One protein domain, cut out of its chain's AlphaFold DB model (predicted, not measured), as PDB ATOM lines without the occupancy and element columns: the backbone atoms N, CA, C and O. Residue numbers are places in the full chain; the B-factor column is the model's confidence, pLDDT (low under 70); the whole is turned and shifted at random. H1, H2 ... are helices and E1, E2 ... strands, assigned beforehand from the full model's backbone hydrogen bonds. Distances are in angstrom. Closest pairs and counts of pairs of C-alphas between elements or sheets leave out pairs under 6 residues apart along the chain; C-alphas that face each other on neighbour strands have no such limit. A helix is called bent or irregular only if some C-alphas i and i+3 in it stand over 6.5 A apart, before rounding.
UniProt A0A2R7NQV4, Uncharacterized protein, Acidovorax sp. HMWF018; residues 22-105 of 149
ATOM      1  N   PRO A  22     -13.203  48.077  20.895       85.56
ATOM      2  CA  PRO A  22     -13.775  47.274  21.969       85.56
ATOM      3  C   PRO A  22     -13.594  45.777  21.665       85.56
ATOM      4  O   PRO A  22     -13.480  45.425  20.486       85.56
ATOM      5  N   PRO A  23     -13.557  44.895  22.684       86.94
ATOM      6  CA  PRO A  23     -13.320  43.465  22.491       86.94
ATOM      7  C   PRO A  23     -14.297  42.844  21.489       86.94
ATOM      8  O   PRO A  23     -15.479  43.186  21.496       86.94
ATOM      9  N   LEU A  24     -13.821  41.901  20.672       87.50
ATOM     10  CA  LEU A  24     -14.616  41.278  19.605       87.50
ATOM     11  C   LEU A  24     -15.960  40.714  20.108       87.50
ATOM     12  O   LEU A  24     -16.981  40.863  19.446       87.50
ATOM     13  N   GLU A  25     -15.965  40.128  21.304       89.38
ATOM     14  CA  GLU A  25     -17.141  39.528  21.953       89.38
ATOM     15  C   GLU A  25     -18.245  40.541  22.292       89.38
ATOM     16  O   GLU A  25     -19.401  40.169  22.464       89.38
ATOM     17  N   THR A  26     -17.895  41.824  22.389       91.00
ATOM     18  CA  THR A  26     -18.841  42.909  22.695       91.00
ATOM     19  C   THR A  26     -19.462  43.526  21.445       91.00
ATOM     20  O   THR A  26     -20.333  44.388  21.553       91.00
ATOM     21  N   LEU A  27     -19.010  43.114  20.257       91.00
ATOM     22  CA  LEU A  27     -19.507  43.650  18.999       91.00
ATOM     23  C   LEU A  27     -20.864  43.061  18.645       91.00
ATOM     24  O   LEU A  27     -21.142  41.881  18.848       91.00
ATOM     25  N   THR A  28     -21.693  43.902  18.039       92.88
ATOM     26  CA  THR A  28     -22.961  43.463  17.467       92.88
ATOM     27  C   THR A  28     -22.686  42.795  16.125       92.88
ATOM     28  O   THR A  28     -21.941  43.341  15.308       92.88
ATOM     29  N   VAL A  29     -23.256  41.605  15.921       94.31
ATOM     30  CA  VAL A  29     -23.078  40.794  14.711       94.31
ATOM     31  C   VAL A  29     -24.376  40.781  13.934       94.31
ATOM     32  O   VAL A  29     -25.374  40.237  14.402       94.31
ATOM     33  N   GLU A  30     -24.363  41.360  12.740       93.75
ATOM     34  CA  GLU A  30     -25.559  41.460  11.908       93.75
ATOM     35  C   GLU A  30     -25.253  41.177  10.442       93.75
ATOM     36  O   GLU A  30     -24.138  41.386   9.956       93.75
ATOM     37  N   SER A  31     -26.269  40.706   9.720       92.56
ATOM     38  CA  SER A  31     -26.226  40.703   8.265       92.56
ATOM     39  C   SER A  31     -26.452  42.121   7.749       92.56
ATOM     40  O   SER A  31     -27.288  42.866   8.264       92.56
ATOM     41  N   ALA A  32     -25.696  42.514   6.731       92.69
ATOM     42  CA  ALA A  32     -25.781  43.835   6.145       92.69
ATOM     43  C   ALA A  32     -25.551  43.803   4.635       92.69
ATOM     44  O   ALA A  32     -24.810  42.967   4.112       92.69
ATOM     45  N   THR A  33     -26.176  44.744   3.935       90.94
ATOM     46  CA  THR A  33     -25.883  45.029   2.530       90.94
ATOM     47  C   THR A  33     -24.960  46.233   2.444       90.94
ATOM     48  O   THR A  33     -25.088  47.190   3.209       90.94
ATOM     49  N   VAL A  34     -23.991  46.165   1.534       90.12
ATOM     50  CA  VAL A  34     -22.990  47.218   1.356       90.12
ATOM     51  C   VAL A  34     -23.410  48.196   0.258       90.12
ATOM     52  O   VAL A  34     -23.890  47.788  -0.796       90.12
ATOM     53  N   GLU A  35     -23.203  49.479   0.527       86.81
ATOM     54  CA  GLU A  35     -23.385  50.619  -0.368       86.81
ATOM     55  C   GLU A  35     -22.081  51.435  -0.341       86.81
ATOM     56  O   GLU A  35     -21.700  52.000   0.691       86.81
ATOM     57  N   VAL A  36     -21.339  51.474  -1.448       80.81
ATOM     58  CA  VAL A  36     -20.042  52.159  -1.497       80.81
ATOM     59  C   VAL A  36     -20.251  53.588  -1.977       80.81
ATOM     60  O   VAL A  36     -20.539  53.853  -3.146       80.81
ATOM     61  N   LYS A  37     -20.070  54.556  -1.074       70.69
ATOM     62  CA  LYS A  37     -20.190  55.970  -1.432       70.69
ATOM     63  C   LYS A  37     -18.988  56.383  -2.285       70.69
ATOM     64  O   LYS A  37     -17.855  56.391  -1.804       70.69
ATOM     65  N   HIS A  38     -19.276  56.834  -3.511       65.69
ATOM     66  CA  HIS A  38     -18.343  57.287  -4.561       65.69
ATOM     67  C   HIS A  38     -17.674  56.151  -5.360       65.69
ATOM     68  O   HIS A  38     -16.468  55.946  -5.222       65.69
ATOM     69  N   PRO A  39     -18.407  55.438  -6.238       55.88
ATOM     70  CA  PRO A  39     -17.820  54.412  -7.097       55.88
ATOM     71  C   PRO A  39     -16.769  55.039  -8.028       55.88
ATOM     72  O   PRO A  39     -17.080  55.833  -8.913       55.88
ATOM     73  N   GLY A  40     -15.497  54.716  -7.794       59.12
ATOM     74  CA  GLY A  40     -14.354  55.228  -8.547       59.12
ATOM     75  C   GLY A  40     -13.030  55.016  -7.802       59.12
ATOM     76  O   GLY A  40     -13.031  54.571  -6.653       59.12
ATOM     77  N   PRO A  41     -11.879  55.373  -8.402       59.12
ATOM     78  CA  PRO A  41     -10.556  55.237  -7.774       59.12
ATOM     79  C   PRO A  41     -10.372  56.089  -6.500       59.12
ATOM     80  O   PRO A  41      -9.346  55.993  -5.835       59.12
ATOM     81  N   MET A  42     -11.364  56.916  -6.148       62.22
ATOM     82  CA  MET A  42     -11.389  57.759  -4.951       62.22
ATOM     83  C   MET A  42     -12.404  57.305  -3.892       62.22
ATOM     84  O   MET A  42     -12.655  58.056  -2.952       62.22
ATOM     85  N   ALA A  43     -12.982  56.106  -4.009       64.00
ATOM     86  CA  ALA A  43     -13.873  55.562  -2.989       64.00
ATOM     87  C   ALA A  43     -13.139  55.473  -1.636       64.00
ATOM     88  O   ALA A  43     -12.143  54.755  -1.486       64.00
ATOM     89  N   ARG A  44     -13.613  56.255  -0.660       72.31
ATOM     90  CA  ARG A  44     -13.007  56.381   0.675       72.31
ATOM     91  C   ARG A  44     -13.839  55.750   1.778       72.31
ATOM     92  O   ARG A  44     -13.320  55.602   2.878       72.31
ATOM     93  N   GLU A  45     -15.084  55.375   1.509       85.69
ATOM     94  CA  GLU A  45     -15.999  54.889   2.536       85.69
ATOM     95  C   GLU A  45     -17.005  53.891   1.960       85.69
ATOM     96  O   GLU A  45     -17.573  54.116   0.889       85.69
ATOM     97  N   ALA A  46     -17.229  52.798   2.685       87.69
ATOM     98  CA  ALA A  46     -18.332  51.883   2.449       87.69
ATOM     99  C   ALA A  46     -19.308  51.977   3.622       87.69
ATOM    100  O   ALA A  46     -18.912  51.945   4.790       87.69
ATOM    101  N   VAL A  47     -20.586  52.120   3.295       90.81
ATOM    102  CA  VAL A  47     -21.690  52.175   4.247       90.81
ATOM    103  C   VAL A  47     -22.418  50.843   4.182       90.81
ATOM    104  O   VAL A  47     -22.660  50.311   3.105       90.81
ATOM    105  N   PHE A  48     -22.775  50.297   5.330       91.62
ATOM    106  CA  PHE A  48     -23.519  49.057   5.443       91.62
ATOM    107  C   PHE A  48     -24.868  49.363   6.066       91.62
ATOM    108  O   PHE A  48     -24.939  49.993   7.123       91.62
ATOM    109  N   ARG A  49     -25.934  48.907   5.412       92.62
ATOM    110  CA  ARG A  49     -27.268  48.876   6.008       92.62
ATOM    111  C   ARG A  49     -27.459  47.520   6.649       92.62
ATOM    112  O   ARG A  49     -27.504  46.509   5.948       92.62
ATOM    113  N   THR A  50     -27.521  47.506   7.971       92.06
ATOM    114  CA  THR A  50     -27.705  46.277   8.734       92.06
ATOM    115  C   THR A  50     -29.161  45.817   8.695       92.06
ATOM    116  O   THR A  50     -30.067  46.582   8.350       92.06
ATOM    117  N   ALA A  51     -29.406  44.560   9.057       89.06
ATOM    118  CA  ALA A  51     -30.747  43.990   9.133       89.06
ATOM    119  C   ALA A  51     -31.637  44.695  10.171       89.06
ATOM    120  O   ALA A  51     -32.851  44.766   9.977       89.06
ATOM    121  N   SER A  52     -31.051  45.261  11.233       89.75
ATOM    122  CA  SER A  52     -31.771  46.103  12.201       89.75
ATOM    123  C   SER A  52     -32.127  47.496  11.661       89.75
ATOM    124  O   SER A  52     -32.861  48.241  12.309       89.75
ATOM    125  N   GLY A  53     -31.644  47.857  10.467       87.19
ATOM    126  CA  GLY A  53     -31.846  49.165   9.847       87.19
ATOM    127  C   GLY A  53     -30.812  50.216  10.259       87.19
ATOM    128  O   GLY A  53     -30.925  51.369   9.836       87.19
ATOM    129  N   ALA A  54     -29.798  49.845  11.047       88.56
ATOM    130  CA  ALA A  54     -28.697  50.737  11.376       88.56
ATOM    131  C   ALA A  54     -27.799  50.980  10.152       88.56
ATOM    132  O   ALA A  54     -27.650  50.132   9.268       88.56
ATOM    133  N   GLN A  55     -27.185  52.163  10.107       91.38
ATOM    134  CA  GLN A  55     -26.126  52.472   9.153       91.38
ATOM    135  C   GLN A  55     -24.802  52.515   9.891       91.38
ATOM    136  O   GLN A  55     -24.592  53.359  10.758       91.38
ATOM    137  N   VAL A  56     -23.909  51.611   9.515       90.94
ATOM    138  CA  VAL A  56     -22.542  51.551  10.030       90.94
ATOM    139  C   VAL A  56     -21.590  51.715   8.864       90.94
ATOM    140  O   VAL A  56     -21.883  51.263   7.758       90.94
ATOM    141  N   SER A  57     -20.462  52.384   9.067       89.12
ATOM    142  CA  SER A  57     -19.517  52.619   7.978       89.12
ATOM    143  C   SER A  57     -18.117  52.134   8.304       89.12
ATOM    144  O   SER A  57     -17.726  51.933   9.456       89.12
ATOM    145  N   CYS A  58     -17.359  51.903   7.242       86.88
ATOM    146  CA  CYS A  58     -15.928  51.697   7.305       86.88
ATOM    147  C   CYS A  58     -15.264  52.600   6.268       86.88
ATOM    148  O   CYS A  58     -15.746  52.760   5.144       86.88
ATOM    149  N   SER A  59     -14.133  53.188   6.635       84.31
ATOM    150  CA  SER A  59     -13.376  54.053   5.739       84.31
ATOM    151  C   SER A  59     -12.078  53.395   5.290       84.31
ATOM    152  O   SER A  59     -11.514  52.511   5.943       84.31
ATOM    153  N   ARG A  60     -11.588  53.839   4.136       76.88
ATOM    154  CA  ARG A  60     -10.254  53.523   3.647       76.88
ATOM    155  C   ARG A  60      -9.244  54.196   4.577       76.88
ATOM    156  O   ARG A  60      -8.961  55.386   4.458       76.88
ATOM    157  N   GLY A  61      -8.729  53.433   5.534       65.06
ATOM    158  CA  GLY A  61      -7.683  53.878   6.448       65.06
ATOM    159  C   GLY A  61      -6.382  54.189   5.704       65.06
ATOM    160  O   GLY A  61      -5.967  53.443   4.820       65.06
ATOM    161  N   HIS A  62      -5.718  55.288   6.072       51.78
ATOM    162  CA  HIS A  62      -4.440  55.693   5.474       51.78
ATOM    163  C   HIS A  62      -3.222  54.956   6.058       51.78
ATOM    164  O   HIS A  62      -2.158  55.013   5.442       51.78
ATOM    165  N   LYS A  63      -3.328  54.324   7.241       51.06
ATOM    166  CA  LYS A  63      -2.160  53.767   7.962       51.06
ATOM    167  C   LYS A  63      -2.393  52.493   8.797       51.06
ATOM    168  O   LYS A  63      -1.408  51.868   9.172       51.06
ATOM    169  N   SER A  64      -3.630  52.063   9.058       48.19
ATOM    170  CA  SER A  64      -3.912  50.773   9.717       48.19
ATOM    171  C   SER A  64      -5.323  50.291   9.396       48.19
ATOM    172  O   SER A  64      -6.258  51.088   9.465       48.19
ATOM    173  N   GLY A  65      -5.457  49.013   9.044       57.31
ATOM    174  CA  GLY A  65      -6.739  48.316   8.901       57.31
ATOM    175  C   GLY A  65      -7.799  49.045   8.086       57.31
ATOM    176  O   GLY A  65      -8.947  49.142   8.505       57.31
ATOM    177  N   GLY A  66      -7.407  49.618   6.946       72.12
ATOM    178  CA  GLY A  66      -8.356  50.279   6.065       72.12
ATOM    179  C   GLY A  66      -9.358  49.289   5.484       72.12
ATOM    180  O   GLY A  66      -9.004  48.161   5.152       72.12
ATOM    181  N   CYS A  67     -10.603  49.731   5.330       83.06
ATOM    182  CA  CYS A  67     -11.643  48.872   4.792       83.06
ATOM    183  C   CYS A  67     -11.310  48.417   3.356       83.06
ATOM    184  O   CYS A  67     -10.837  49.245   2.565       83.06
ATOM    185  N   PRO A  68     -11.557  47.147   2.980       84.94
ATOM    186  CA  PRO A  68     -11.201  46.620   1.662       84.94
ATOM    187  C   PRO A  68     -12.209  47.061   0.588       84.94
ATOM    188  O   PRO A  68     -12.973  46.256   0.046       84.94
ATOM    189  N   ILE A  69     -12.215  48.359   0.275       85.94
ATOM    190  CA  ILE A  69     -13.197  49.003  -0.608       85.94
ATOM    191  C   ILE A  69     -13.277  48.307  -1.974       85.94
ATOM    192  O   ILE A  69     -14.370  48.057  -2.469       85.94
ATOM    193  N   GLU A  70     -12.154  47.897  -2.569       83.88
ATOM    194  CA  GLU A  70     -12.130  47.226  -3.878       83.88
ATOM    195  C   GLU A  70     -12.822  45.850  -3.871       83.88
ATOM    196  O   GLU A  70     -13.367  45.399  -4.885       83.88
ATOM    197  N   HIS A  71     -12.795  45.145  -2.738       84.25
ATOM    198  CA  HIS A  71     -13.568  43.916  -2.560       84.25
ATOM    199  C   HIS A  71     -15.051  44.228  -2.351       84.25
ATOM    200  O   HIS A  71     -15.897  43.566  -2.951       84.25
ATOM    201  N   LEU A  72     -15.358  45.265  -1.572       87.44
ATOM    202  CA  LEU A  72     -16.727  45.666  -1.256       87.44
ATOM    203  C   LEU A  72     -17.492  46.204  -2.469       87.44
ATOM    204  O   LEU A  72     -18.651  45.849  -2.638       87.44
ATOM    205  N   VAL A  73     -16.843  46.938  -3.377       86.50
ATOM    206  CA  VAL A  73     -17.452  47.380  -4.651       86.50
ATOM    207  C   VAL A  73     -17.914  46.183  -5.490       86.50
ATOM    208  O   VAL A  73     -18.987  46.196  -6.092       86.50
ATOM    209  N   ARG A  74     -17.131  45.096  -5.512       85.06
ATOM    210  CA  ARG A  74     -17.522  43.863  -6.219       85.06
ATOM    211  C   ARG A  74     -18.694  43.150  -5.543       85.06
ATOM    212  O   ARG A  74     -19.448  42.461  -6.228       85.06
ATOM    213  N   MET A  75     -18.831  43.289  -4.226       86.69
ATOM    214  CA  MET A  75     -19.928  42.709  -3.447       86.69
ATOM    215  C   MET A  75     -21.213  43.534  -3.562       86.69
ATOM    216  O   MET A  75     -22.282  42.946  -3.704       86.69
ATOM    217  N   GLU A  76     -21.103  44.863  -3.606       87.00
ATOM    218  CA  GLU A  76     -22.201  45.796  -3.882       87.00
ATOM    219  C   GLU A  76     -22.839  45.505  -5.243       87.00
ATOM    220  O   GLU A  76     -24.046  45.291  -5.330       87.00
ATOM    221  N   ALA A  77     -22.024  45.387  -6.300       84.06
ATOM    222  CA  ALA A  77     -22.504  45.078  -7.650       84.06
ATOM    223  C   ALA A  77     -23.274  43.745  -7.734       84.06
ATOM    224  O   ALA A  77     -24.071  43.536  -8.646       84.06
ATOM    225  N   ARG A  78     -23.028  42.832  -6.788       86.00
ATOM    226  CA  ARG A  78     -23.681  41.521  -6.679       86.00
ATOM    227  C   ARG A  78     -24.800  41.487  -5.635       86.00
ATOM    228  O   ARG A  78     -25.407  40.433  -5.472       86.00
ATOM    229  N   GLN A  79     -25.045  42.593  -4.928       83.69
ATOM    230  CA  GLN A  79     -25.997  42.701  -3.817       83.69
ATOM    231  C   GLN A  79     -25.848  41.572  -2.780       83.69
ATOM    232  O   GLN A  79     -26.826  40.987  -2.316       83.69
ATOM    233  N   VAL A  80     -24.602  41.236  -2.428       87.12
ATOM    234  CA  VAL A  80     -24.307  40.157  -1.472       87.12
ATOM    235  C   VAL A  80     -24.638  40.606  -0.045       87.12
ATOM    236  O   VAL A  80     -24.294  41.718   0.354       87.12
ATOM    237  N   GLN A  81     -25.267  39.723   0.735       90.50
ATOM    238  CA  GLN A  81     -25.370  39.886   2.186       90.50
ATOM    239  C   GLN A  81     -24.051  39.502   2.855       90.50
ATOM    240  O   GLN A  81     -23.570  38.379   2.703       90.50
ATOM    241  N   LEU A  82     -23.496  40.433   3.621       93.06
ATOM    242  CA  LEU A  82     -22.269  40.258   4.388       93.06
ATOM    243  C   LEU A  82     -22.602  40.162   5.871       93.06
ATOM    244  O   LEU A  82     -23.570  40.759   6.328       93.06
ATOM    245  N   THR A  83     -21.786  39.435   6.624       94.75
ATOM    246  CA  THR A  83     -21.833  39.473   8.089       94.75
ATOM    247  C   THR A  83     -20.856  40.537   8.559       94.75
ATOM    248  O   THR A  83     -19.677  40.498   8.200       94.75
ATOM    249  N   VAL A  84     -21.341  41.500   9.333       93.56
ATOM    250  CA  VAL A  84     -20.543  42.605   9.865       93.56
ATOM    251  C   VAL A  84     -20.544  42.570  11.385       93.56
ATOM    252  O   VAL A  84     -21.577  42.344  12.010       93.56
ATOM    253  N   TRP A  85     -19.376  42.821  11.971       94.06
ATOM    254  CA  TRP A  85     -19.226  43.078  13.398       94.06
ATOM    255  C   TRP A  85     -19.008  44.572  13.585       94.06
ATOM    256  O   TRP A  85     -18.067  45.136  13.013       94.06
ATOM    257  N   HIS A  86     -19.859  45.216  14.378       92.00
ATOM    258  CA  HIS A  86     -19.807  46.659  14.585       92.00
ATOM    259  C   HIS A  86     -19.974  47.066  16.049       92.00
ATOM    260  O   HIS A  86     -20.577  46.357  16.853       92.00
ATOM    261  N   ASP A  87     -19.461  48.254  16.380       89.81
ATOM    262  CA  ASP A  87     -19.607  48.898  17.697       89.81
ATOM    263  C   ASP A  87     -20.799  49.877  17.764       89.81
ATOM    264  O   ASP A  87     -20.956  50.616  18.732       89.81
ATOM    265  N   GLY A  88     -21.636  49.892  16.719       85.88
ATOM    266  CA  GLY A  88     -22.817  50.753  16.594       85.88
ATOM    267  C   GLY A  88     -22.605  51.967  15.688       85.88
ATOM    268  O   GLY A  88     -23.579  52.534  15.204       85.88
ATOM    269  N   ALA A  89     -21.354  52.321  15.393       85.06
ATOM    270  CA  ALA A  89     -21.022  53.350  14.406       85.06
ATOM    271  C   ALA A  89     -20.077  52.822  13.320       85.06
ATOM    272  O   ALA A  89     -20.209  53.165  12.144       85.06
ATOM    273  N   ARG A  90     -19.120  51.976  13.711       87.75
ATOM    274  CA  ARG A  90     -18.017  51.525  12.864       87.75
ATOM    275  C   ARG A  90     -18.065  50.023  12.676       87.75
ATOM    276  O   ARG A  90     -18.311  49.278  13.623       87.75
ATOM    277  N   VAL A  91     -17.752  49.587  11.463       90.12
ATOM    278  CA  VAL A  91     -17.512  48.171  11.173       90.12
ATOM    279  C   VAL A  91     -16.056  47.835  11.472       90.12
ATOM    280  O   VAL A  91     -15.151  48.543  11.036       90.12
ATOM    281  N   LEU A  92     -15.850  46.755  12.221       88.81
ATOM    282  CA  LEU A  92     -14.543  46.320  12.720       88.81
ATOM    283  C   LEU A  92     -14.133  44.954  12.156       88.81
ATOM    284  O   LEU A  92     -12.949  44.648  12.109       88.81
ATOM    285  N   GLN A  93     -15.094  44.148  11.702       91.62
ATOM    286  CA  GLN A  93     -14.832  42.914  10.965       91.62
ATOM    287  C   GLN A  93     -15.933  42.674   9.933       91.62
ATOM    288  O   GLN A  93     -17.098  43.006  10.159       91.62
ATOM    289  N   ILE A  94     -15.556  42.095   8.792       92.19
ATOM    290  CA  ILE A  94     -16.473  41.759   7.699       92.19
ATOM    291  C   ILE A  94     -16.195  40.330   7.239       92.19
ATOM    292  O   ILE A  94     -15.040  39.960   6.998       92.19
ATOM    293  N   ALA A  95     -17.255  39.546   7.058       92.44
ATOM    294  CA  ALA A  95     -17.205  38.223   6.459       92.44
ATOM    295  C   ALA A  95     -18.239  38.071   5.337       92.44
ATOM    296  O   ALA A  95     -19.366  38.556   5.426       92.44
ATOM    297  N   ASP A  96     -17.848  37.358   4.286       91.31
ATOM    298  CA  ASP A  96     -18.759  36.827   3.275       91.31
ATOM    299  C   ASP A  96     -19.014  35.356   3.606       91.31
ATOM    300  O   ASP A  96     -18.125  34.510   3.457       91.31
ATOM    301  N   LYS A  97     -20.218  35.065   4.112       85.94
ATOM    302  CA  LYS A  97     -20.579  33.770   4.706       85.94
ATOM    303  C   LYS A  97     -19.599  33.395   5.827       85.94
ATOM    304  O   LYS A  97     -19.630  34.009   6.885       85.94
ATOM    305  N   GLU A  98     -18.711  32.435   5.586       83.81
ATOM    306  CA  GLU A  98     -17.702  31.962   6.546       83.81
ATOM    307  C   GLU A  98     -16.308  32.552   6.294       83.81
ATOM    308  O   GLU A  98     -15.388  32.381   7.094       83.81
ATOM    309  N   ARG A  99     -16.118  33.255   5.174       88.56
ATOM    310  CA  ARG A  99     -14.817  33.805   4.813       88.56
ATOM    311  C   ARG A  99     -14.678  35.216   5.357       88.56
ATOM    312  O   ARG A  99     -15.288  36.149   4.836       88.56
ATOM    313  N   VAL A 100     -13.802  35.385   6.341       90.19
ATOM    314  CA  VAL A 100     -13.390  36.707   6.822       90.19
ATOM    315  C   VAL A 100     -12.634  37.431   5.704       90.19
ATOM    316  O   VAL A 100     -11.617  36.944   5.208       90.19
ATOM    317  N   ILE A 101     -13.162  38.577   5.277       89.19
ATOM    318  CA  ILE A 101     -12.562  39.432   4.238       89.19
ATOM    319  C   ILE A 101     -11.878  40.664   4.826       89.19
ATOM    320  O   ILE A 101     -10.982  41.216   4.196       89.19
ATOM    321  N   HIS A 102     -12.295  41.078   6.021       89.19
ATOM    322  CA  HIS A 102     -11.643  42.111   6.808       89.19
ATOM    323  C   HIS A 102     -11.588  41.627   8.260       89.19
ATOM    324  O   HIS A 102     -12.627  41.659   8.925       89.19
ATOM    325  N   PRO A 103     -10.453  41.074   8.719       89.12
ATOM    326  CA  PRO A 103     -10.312  40.566  10.076       89.12
ATOM    327  C   PRO A 103     -10.228  41.701  11.096       89.12
ATOM    328  O   PRO A 103      -9.659  42.752  10.823       89.12
ATOM    329  N   TYR A 104     -10.723  41.450  12.305       87.25
ATOM    330  CA  TYR A 104     -10.650  42.399  13.417       87.25
ATOM    331  C   TYR A 104      -9.210  42.832  13.753       87.25
ATOM    332  O   TYR A 104      -8.952  43.996  14.057       87.25
ATOM    333  N   ASP A 105      -8.241  41.922  13.625       84.50
ATOM    334  CA  ASP A 105      -6.836  42.195  13.948       84.50
ATOM    335  C   ASP A 105      -6.189  43.264  13.055       84.50
ATOM    336  O   ASP A 105      -5.198  43.889  13.452       84.50
TER     337      ASP A 105
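AT A GLANCE: This is residues 22 to 105 of the 149 residues of an uncharacterized protein of Acidovorax sp. HMWF018 (UniProt A0A2R7NQV4). One antiparallel sheet of six strands is folded back on itself, with the long bent strand E1 as the hinge between a leaf of E3 and E2 and a leaf of E4, E5 and E6 that faces it. The one named helix, H1, packs on this folded sheet, mostly beside E1. The printed part has 84 residues, with E1, E2, E3, H1, E4, E5 and E6 following in that order along the chain, and the sheet runs E3, E2, E1, E4, E5, E6. The class is mostly strand, and the whole is compact, with a radius of gyration of the C-alphas of 11.6 A and spans of 34 by 29 by 22 A.

IN THESE COORDINATES: E1, residues 28 to 37, begins at C-alpha 28 at (-22.961, 43.463, 17.467) and is 22.8 A long; it bends by 80 degrees at residue 31. E2, residues 45 to 50, is 15.8 A long, and E3, residues 55 to 59, 13.3 A. H1, residues 69 to 76, begins at C-alpha 69 at (-13.197, 49.003, -0.608) and is 10.1 A long. E4, residues 81 to 86, is 15.2 A long, and E5, residues 91 to 96, 13.9 A. E6, residues 99 to 102, is 9.1 A long and ends at C-alpha 102 at (-11.643, 42.111, 6.808).

HOW THE PARTS SIT: The sheet is strongly twisted, and E3 and E6 are its edge strands. E1 and E2 form a hairpin, with N 35 and O 47 at 2.8 A, within hydrogen-bond range. E2 and E3 form the next hairpin, with N 48 and O 56 at 2.8 A; these three strands are a meander, each the antiparallel neighbour of the one before. On the other side of E1 lies E4, antiparallel to it at 112 degrees, with N 32 and O 82 at 2.8 A. E4, E5 and E6 are a second meander of two hairpins, with N 83 and O 95 at 2.8 A and N 96 and O 99 at 2.9 A. Across the fold, the closest C-alphas of E3 and E5 are those of Cys 58 and Val 91, 5.5 A apart, while E3 and E6 are apart. H1 is on the sheet; its closest C-alphas with E1 are those of Val 34 and Glu 76, 5.5 A apart. In H1, 3 of 4 O i to N i+4 pairs are within hydrogen-bond range.

THE WHOLE: The C-alphas farthest apart, those of Glu 25 and Gly 40, are 34.4 A apart. The printed part has no cut and no long link. The mean pLDDT of the printed part is 83.9; residues 38 to 43 and 61 to 65 are under 70.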